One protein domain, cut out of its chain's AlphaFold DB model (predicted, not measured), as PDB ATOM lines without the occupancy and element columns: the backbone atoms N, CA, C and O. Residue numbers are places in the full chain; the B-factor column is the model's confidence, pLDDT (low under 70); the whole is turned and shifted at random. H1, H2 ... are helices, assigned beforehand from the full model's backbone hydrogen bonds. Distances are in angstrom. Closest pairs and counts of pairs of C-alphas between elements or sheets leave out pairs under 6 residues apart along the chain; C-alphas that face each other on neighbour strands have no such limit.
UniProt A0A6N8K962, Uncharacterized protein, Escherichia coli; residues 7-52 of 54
ATOM      1  N   ILE A   7     148.609 147.502 134.007       92.62
ATOM      2  CA  ILE A   7     149.020 148.734 133.317       92.62
ATOM      3  C   ILE A   7     150.437 149.209 133.695       92.62
ATOM      4  O   ILE A   7     151.080 149.904 132.914       92.62
ATOM      5  N   ASP A   8     150.951 148.793 134.857       92.19
ATOM      6  CA  ASP A   8     152.305 149.110 135.329       92.19
ATOM      7  C   ASP A   8     153.347 148.067 134.868       92.19
ATOM      8  O   ASP A   8     154.534 148.187 135.178       92.19
ATOM      9  N   VAL A   9     152.918 147.021 134.156       92.75
ATOM     10  CA  VAL A   9     153.805 146.016 133.560       92.75
ATOM     11  C   VAL A   9     154.409 146.573 132.258       92.75
ATOM     12  O   VAL A   9     153.706 147.266 131.511       92.75
ATOM     13  N   PRO A  10     155.696 146.298 131.967       93.44
ATOM     14  CA  PRO A  10     156.319 146.695 130.706       93.44
ATOM     15  C   PRO A  10     155.585 146.127 129.486       93.44
ATOM     16  O   PRO A  10     155.144 144.979 129.498       93.44
ATOM     17  N   GLU A  11     155.487 146.919 128.419       93.50
ATOM     18  CA  GLU A  11     154.851 146.501 127.161       93.50
ATOM     19  C   GLU A  11     155.555 145.291 126.539       93.50
ATOM     20  O   GLU A  11     154.900 144.332 126.141       93.50
ATOM     21  N   GLU A  12     156.889 145.279 126.563       93.38
ATOM     22  CA  GLU A  12     157.727 144.171 126.089       93.38
ATOM     23  C   GLU A  12     157.356 142.817 126.714       93.38
ATOM     24  O   GLU A  12     157.413 141.784 126.050       93.38
ATOM     25  N   TYR A  13     156.915 142.812 127.974       92.88
ATOM     26  CA  TYR A  13     156.513 141.593 128.664       92.88
ATOM     27  C   TYR A  13     155.188 141.062 128.116       92.88
ATOM     28  O   TYR A  13     155.025 139.857 127.935       92.88
ATOM     29  N   LEU A  14     154.248 141.957 127.817       94.00
ATOM     30  CA  LEU A  14     152.969 141.599 127.211       94.00
ATOM     31  C   LEU A  14     153.145 141.192 125.742       94.00
ATOM     32  O   LEU A  14     152.539 140.216 125.307       94.00
ATOM     33  N   LEU A  15     154.034 141.869 125.008       94.06
ATOM     34  CA  LEU A  15     154.426 141.493 123.648       94.06
ATOM     35  C   LEU A  15     155.092 140.118 123.604       94.06
ATOM     36  O   LEU A  15     154.838 139.351 122.680       94.06
ATOM     37  N   TRP A  16     155.920 139.779 124.597       92.50
ATOM     38  CA  TRP A  16     156.490 138.438 124.704       92.50
ATOM     39  C   TRP A  16     155.388 137.379 124.813       92.50
ATOM     40  O   TRP A  16     155.436 136.405 124.073       92.50
ATOM     41  N   PHE A  17     154.360 137.594 125.646       92.25
ATOM     42  CA  PHE A  17     153.202 136.689 125.729       92.25
ATOM     43  C   PHE A  17     152.437 136.595 124.407       92.25
ATOM     44  O   PHE A  17     152.151 135.488 123.954       92.25
ATOM     45  N   ALA A  18     152.160 137.732 123.765       90.31
ATOM     46  CA  ALA A  18     151.460 137.773 122.482       90.31
ATOM     47  C   ALA A  18     152.227 137.050 121.359       90.31
ATOM     48  O   ALA A  18     151.613 136.486 120.461       90.31
ATOM     49  N   ARG A  19     153.565 137.044 121.413       89.38
ATOM     50  CA  ARG A  19     154.422 136.355 120.436       89.38
ATOM     51  C   ARG A  19     154.617 134.871 120.728       89.38
ATOM     52  O   ARG A  19     154.955 134.138 119.806       89.38
ATOM     53  N   LYS A  20     154.506 134.441 121.991       83.94
ATOM     54  CA  LYS A  20     154.928 133.091 122.390       83.94
ATOM     55  C   LYS A  20     153.871 132.010 122.208       83.94
ATOM     56  O   LYS A  20     154.269 130.862 122.183       83.94
ATOM     57  N   ASP A  21     152.589 132.366 122.167       68.94
ATOM     58  CA  ASP A  21     151.488 131.557 121.624       68.94
ATOM     59  C   ASP A  21     150.170 132.278 121.925       68.94
ATOM     60  O   ASP A  21     149.483 132.684 120.997       68.94
ATOM     61  N   GLN A  22     149.815 132.481 123.204       79.88
ATOM     62  CA  GLN A  22     148.580 133.154 123.647       79.88
ATOM     63  C   GLN A  22     148.727 133.674 125.091       79.88
ATOM     64  O   GLN A  22     149.568 133.199 125.862       79.88
ATOM     65  N   PHE A  23     147.886 134.632 125.494       91.69
ATOM     66  CA  PHE A  23     147.753 135.008 126.905       91.69
ATOM     67  C   PHE A  23     147.168 133.850 127.740       91.69
ATOM     68  O   PHE A  23     146.494 132.980 127.189       91.69
ATOM     69  N   PRO A  24     147.393 133.820 129.071       91.81
ATOM     70  CA  PRO A  24     146.794 132.806 129.942       91.81
ATOM     71  C   PRO A  24     145.267 132.745 129.795       91.81
ATOM     72  O   PRO A  24     144.625 133.779 129.667       91.81
ATOM     73  N   ALA A  25     144.663 131.560 129.865       91.69
ATOM     74  CA  ALA A  25     143.209 131.448 129.757       91.69
ATOM     75  C   ALA A  25     142.472 132.164 130.910       91.69
ATOM     76  O   ALA A  25     142.945 132.216 132.050       91.69
ATOM     77  N   GLY A  26     141.275 132.670 130.601       94.19
ATOM     78  CA  GLY A  26     140.388 133.346 131.544       94.19
ATOM     79  C   GLY A  26     140.672 134.840 131.704       94.19
ATOM     80  O   GLY A  26     141.434 135.453 130.956       94.19
ATOM     81  N   HIS A  27     140.060 135.429 132.731       95.06
ATOM     82  CA  HIS A  27     139.966 136.882 132.872       95.06
ATOM     83  C   HIS A  27     141.321 137.599 132.963       95.06
ATOM     84  O   HIS A  27     141.480 138.727 132.506       95.06
ATOM     85  N   LEU A  28     142.338 136.942 133.528       93.00
ATOM     86  CA  LEU A  28     143.673 137.526 133.612       93.00
ATOM     87  C   LEU A  28     144.285 137.744 132.222       93.00
ATOM     88  O   LEU A  28     144.843 138.811 131.977       93.00
ATOM     89  N   GLY A  29     144.193 136.763 131.323       93.50
ATOM     90  CA  GLY A  29     144.748 136.910 129.980       93.50
ATOM     91  C   GLY A  29     143.982 137.905 129.129       93.50
ATOM     92  O   GLY A  29     144.611 138.670 128.405       93.50
ATOM     93  N   GLU A  30     142.659 137.967 129.280       95.00
ATOM     94  CA  GLU A  30     141.827 139.005 128.654       95.00
ATOM     95  C   GLU A  30     142.304 140.403 129.057       95.00
ATOM     96  O   GLU A  30     142.551 141.260 128.208       95.00
ATOM     97  N   LEU A  31     142.516 140.623 130.358       95.25
ATOM     98  CA  LEU A  31     143.019 141.895 130.865       95.25
ATOM     99  C   LEU A  31     144.461 142.172 130.418       95.25
ATOM    100  O   LEU A  31     144.807 143.328 130.178       95.25
ATOM    101  N   MET A  32     145.312 141.150 130.296       95.12
ATOM    102  CA  MET A  32     146.671 141.302 129.761       95.12
ATOM    103  C   MET A  32     146.654 141.703 128.281       95.12
ATOM    104  O   MET A  32     147.388 142.617 127.903       95.12
ATOM    105  N   ALA A  33     145.790 141.084 127.476       94.50
ATOM    106  CA  ALA A  33     145.598 141.419 126.068       94.50
ATOM    107  C   ALA A  33     145.065 142.846 125.901       94.50
ATOM    108  O   ALA A  33     145.617 143.633 125.134       94.50
ATOM    109  N   LEU A  34     144.051 143.215 126.687       95.12
ATOM    110  CA  LEU A  34     143.509 144.570 126.705       95.12
ATOM    111  C   LEU A  34     144.563 145.593 127.142       95.12
ATOM    112  O   LEU A  34     144.670 146.668 126.560       95.12
ATOM    113  N   THR A  35     145.376 145.260 128.146       95.50
ATOM    114  CA  THR A  35     146.469 146.130 128.597       95.50
ATOM    115  C   THR A  35     147.510 146.330 127.499       95.50
ATOM    116  O   THR A  35     148.019 147.440 127.354       95.50
ATOM    117  N   LEU A  36     147.829 145.281 126.732       95.50
ATOM    118  CA  LEU A  36     148.734 145.392 125.593       95.50
ATOM    119  C   LEU A  36     148.158 146.352 124.552       95.50
ATOM    120  O   LEU A  36     148.845 147.296 124.185       95.50
ATOM    121  N   LEU A  37     146.891 146.170 124.169       95.25
ATOM    122  CA  LEU A  37     146.205 147.040 123.211       95.25
ATOM    123  C   LEU A  37     146.219 148.510 123.659       95.25
ATOM    124  O   LEU A  37     146.580 149.400 122.900       95.25
ATOM    125  N   ILE A  38     145.889 148.777 124.924       94.88
ATOM    126  CA  ILE A  38     145.914 150.139 125.482       94.88
ATOM    127  C   ILE A  38     147.316 150.761 125.387       94.88
ATOM    128  O   ILE A  38     147.441 151.968 125.184       94.88
ATOM    129  N   LYS A  39     148.373 149.962 125.561       94.19
ATOM    130  CA  LYS A  39     149.756 150.441 125.471       94.19
ATOM    131  C   LYS A  39     150.172 150.698 124.026       94.19
ATOM    132  O   LYS A  39     150.667 151.787 123.755       94.19
ATOM    133  N   THR A  40     149.901 149.764 123.113       94.50
ATOM    134  CA  THR A  40     150.280 149.887 121.695       94.50
ATOM    135  C   THR A  40     149.568 151.045 121.002       94.50
ATOM    136  O   THR A  40     150.173 151.723 120.180       94.50
ATOM    137  N   GLU A  41     148.318 151.319 121.377       95.19
ATOM    138  CA  GLU A  41     147.537 152.449 120.853       95.19
ATOM    139  C   GLU A  41     147.846 153.784 121.562       95.19
ATOM    140  O   GLU A  41     147.237 154.808 121.263       95.19
ATOM    141  N   GLY A  42     148.753 153.801 122.547       93.19
ATOM    142  CA  GLY A  42     149.087 155.017 123.299       93.19
ATOM    143  C   GLY A  42     147.969 155.527 124.223       93.19
ATOM    144  O   GLY A  42     148.035 156.647 124.719       93.19
ATOM    145  N   LEU A  43     146.959 154.709 124.526       94.56
ATOM    146  CA  LEU A  43     145.778 155.072 125.326       94.56
ATOM    147  C   LEU A  43     145.996 154.957 126.844       94.56
ATOM    148  O   LEU A  43     145.044 154.996 127.628       94.56
ATOM    149  N   SER A  44     147.244 154.804 127.288       91.44
ATOM    150  CA  SER A  44     147.580 154.576 128.701       91.44
ATOM    151  C   SER A  44     147.093 155.698 129.622       91.44
ATOM    152  O   SER A  44     146.730 155.430 130.771       91.44
ATOM    153  N   ASP A  45     147.024 156.931 129.119       91.88
ATOM    154  CA  ASP A  45     146.572 158.102 129.874       91.88
ATOM    155  C   ASP A  45     145.096 158.033 130.269       91.88
ATOM    156  O   ASP A  45     144.732 158.548 131.324       91.88
ATOM    157  N   LEU A  46     144.257 157.315 129.514       90.81
ATOM    158  CA  LEU A  46     142.850 157.096 129.877       90.81
ATOM    159  C   LEU A  46     142.708 156.252 131.149       90.81
ATOM    160  O   LEU A  46     141.746 156.393 131.902       90.81
ATOM    161  N   VAL A  47     143.685 155.383 131.417       89.75
ATOM    162  CA  VAL A  47     143.675 154.477 132.573       89.75
ATOM    163  C   VAL A  47     144.320 155.125 133.805       89.75
ATOM    164  O   VAL A  47     144.010 154.745 134.938       89.75
ATOM    165  N   GLN A  48     145.194 156.125 133.633       88.50
ATOM    166  CA  GLN A  48     145.898 156.768 134.756       88.50
ATOM    167  C   GLN A  48     144.965 157.400 135.810       88.50
ATOM    168  O   GLN A  48     145.235 157.212 137.000       88.50
ATOM    169  N   PRO A  49     143.865 158.096 135.457       90.75
ATOM    170  CA  PRO A  49     142.917 158.626 136.436       90.75
ATOM    171  C   PRO A  49     142.268 157.529 137.285       90.75
ATOM    172  O   PRO A  49     142.142 157.676 138.501       90.75
ATOM    173  N   LEU A  50     141.940 156.385 136.676       87.44
ATOM    174  CA  LEU A  50     141.301 155.252 137.356       87.44
ATOM    175  C   LEU A  50     142.216 154.608 138.406       87.44
ATOM    176  O   LEU A  50     141.743 154.046 139.391       87.44
ATOM    177  N   LYS A  51     143.538 154.731 138.246       83.38
ATOM    178  CA  LYS A  51     144.516 154.248 139.234       83.38
ATOM    179  C   LYS A  51     144.490 155.027 140.550       83.38
ATOM    180  O   LYS A  51     145.006 154.495 141.531       83.38
ATOM    181  N   LYS A  52     143.980 156.266 140.548       77.06
ATOM    182  CA  LYS A  52     143.935 157.163 141.717       77.06
ATOM    183  C   LYS A  52     142.606 157.104 142.470       77.06
ATOM    184  O   LYS A  52     142.552 157.533 143.611       77.06
TER     185      LYS A  52
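Overview. This is residues 7 to 52 of the 54 residues of an uncharacterized protein of Escherichia coli (UniProt A0A6N8K962). Two helices, H1 and H2, make a V: the first part of H1 meets the later part of H2, and the link of residues 21 to 26 spans the open side between the end of H1 and the beginning of H2. Beyond the closed end of the V, past the end of H2, sits the very short helix H3, followed by residues 48 to 52. The printed part has 46 residues, with three named helices in the order H1, H2, H3 and no named strand; the class is all helix. The whole is compact, with a radius of gyration of the C-alphas of 10.7 A, yet elongated in outline, with spans of 32 by 20 by 14 A.

Along the chain. The printed part begins at Ile 7. H1, residues 11 to 20, starts with C-alpha 11 at (154.851, 146.501, 127.161) and is 14.2 A long from first to last C-alpha. H2, residues 27 to 40, is the longest helix, at 20.0 A, and starts with C-alpha 27 at (139.966, 136.882, 132.872). H3, residues 44 to 47, measures 5.5 A and ends with C-alpha 47 at (143.675, 154.477, 132.573).

Arrangement. H1 and H2 touch, and their closest C-alphas, those of Leu 14 and Leu 36, are 5.9 A apart. They run opposite ways at a steep tilt of 60 degrees. H2 and H3 are close but not clearly touching, with the closest C-alphas, those of Ile 38 and Ser 44, 5.7 A apart. H1 and H3 are apart. In H1 and H2 every O i to N i+4 pair is within hydrogen-bond range; H3 is too short for such a pair, and its one O i to N i+3 pair is within range.

Size, cuts and confidence. The two C-alphas farthest apart, those of Asp 21 and Lys 52, are 33.4 A from each other. The printed part has no cut. The link from H1 to H2 is short, the link from H2 to H3 is tight, and no link is long. The mean pLDDT of the printed part is 91.4, and residue 21 is under 70.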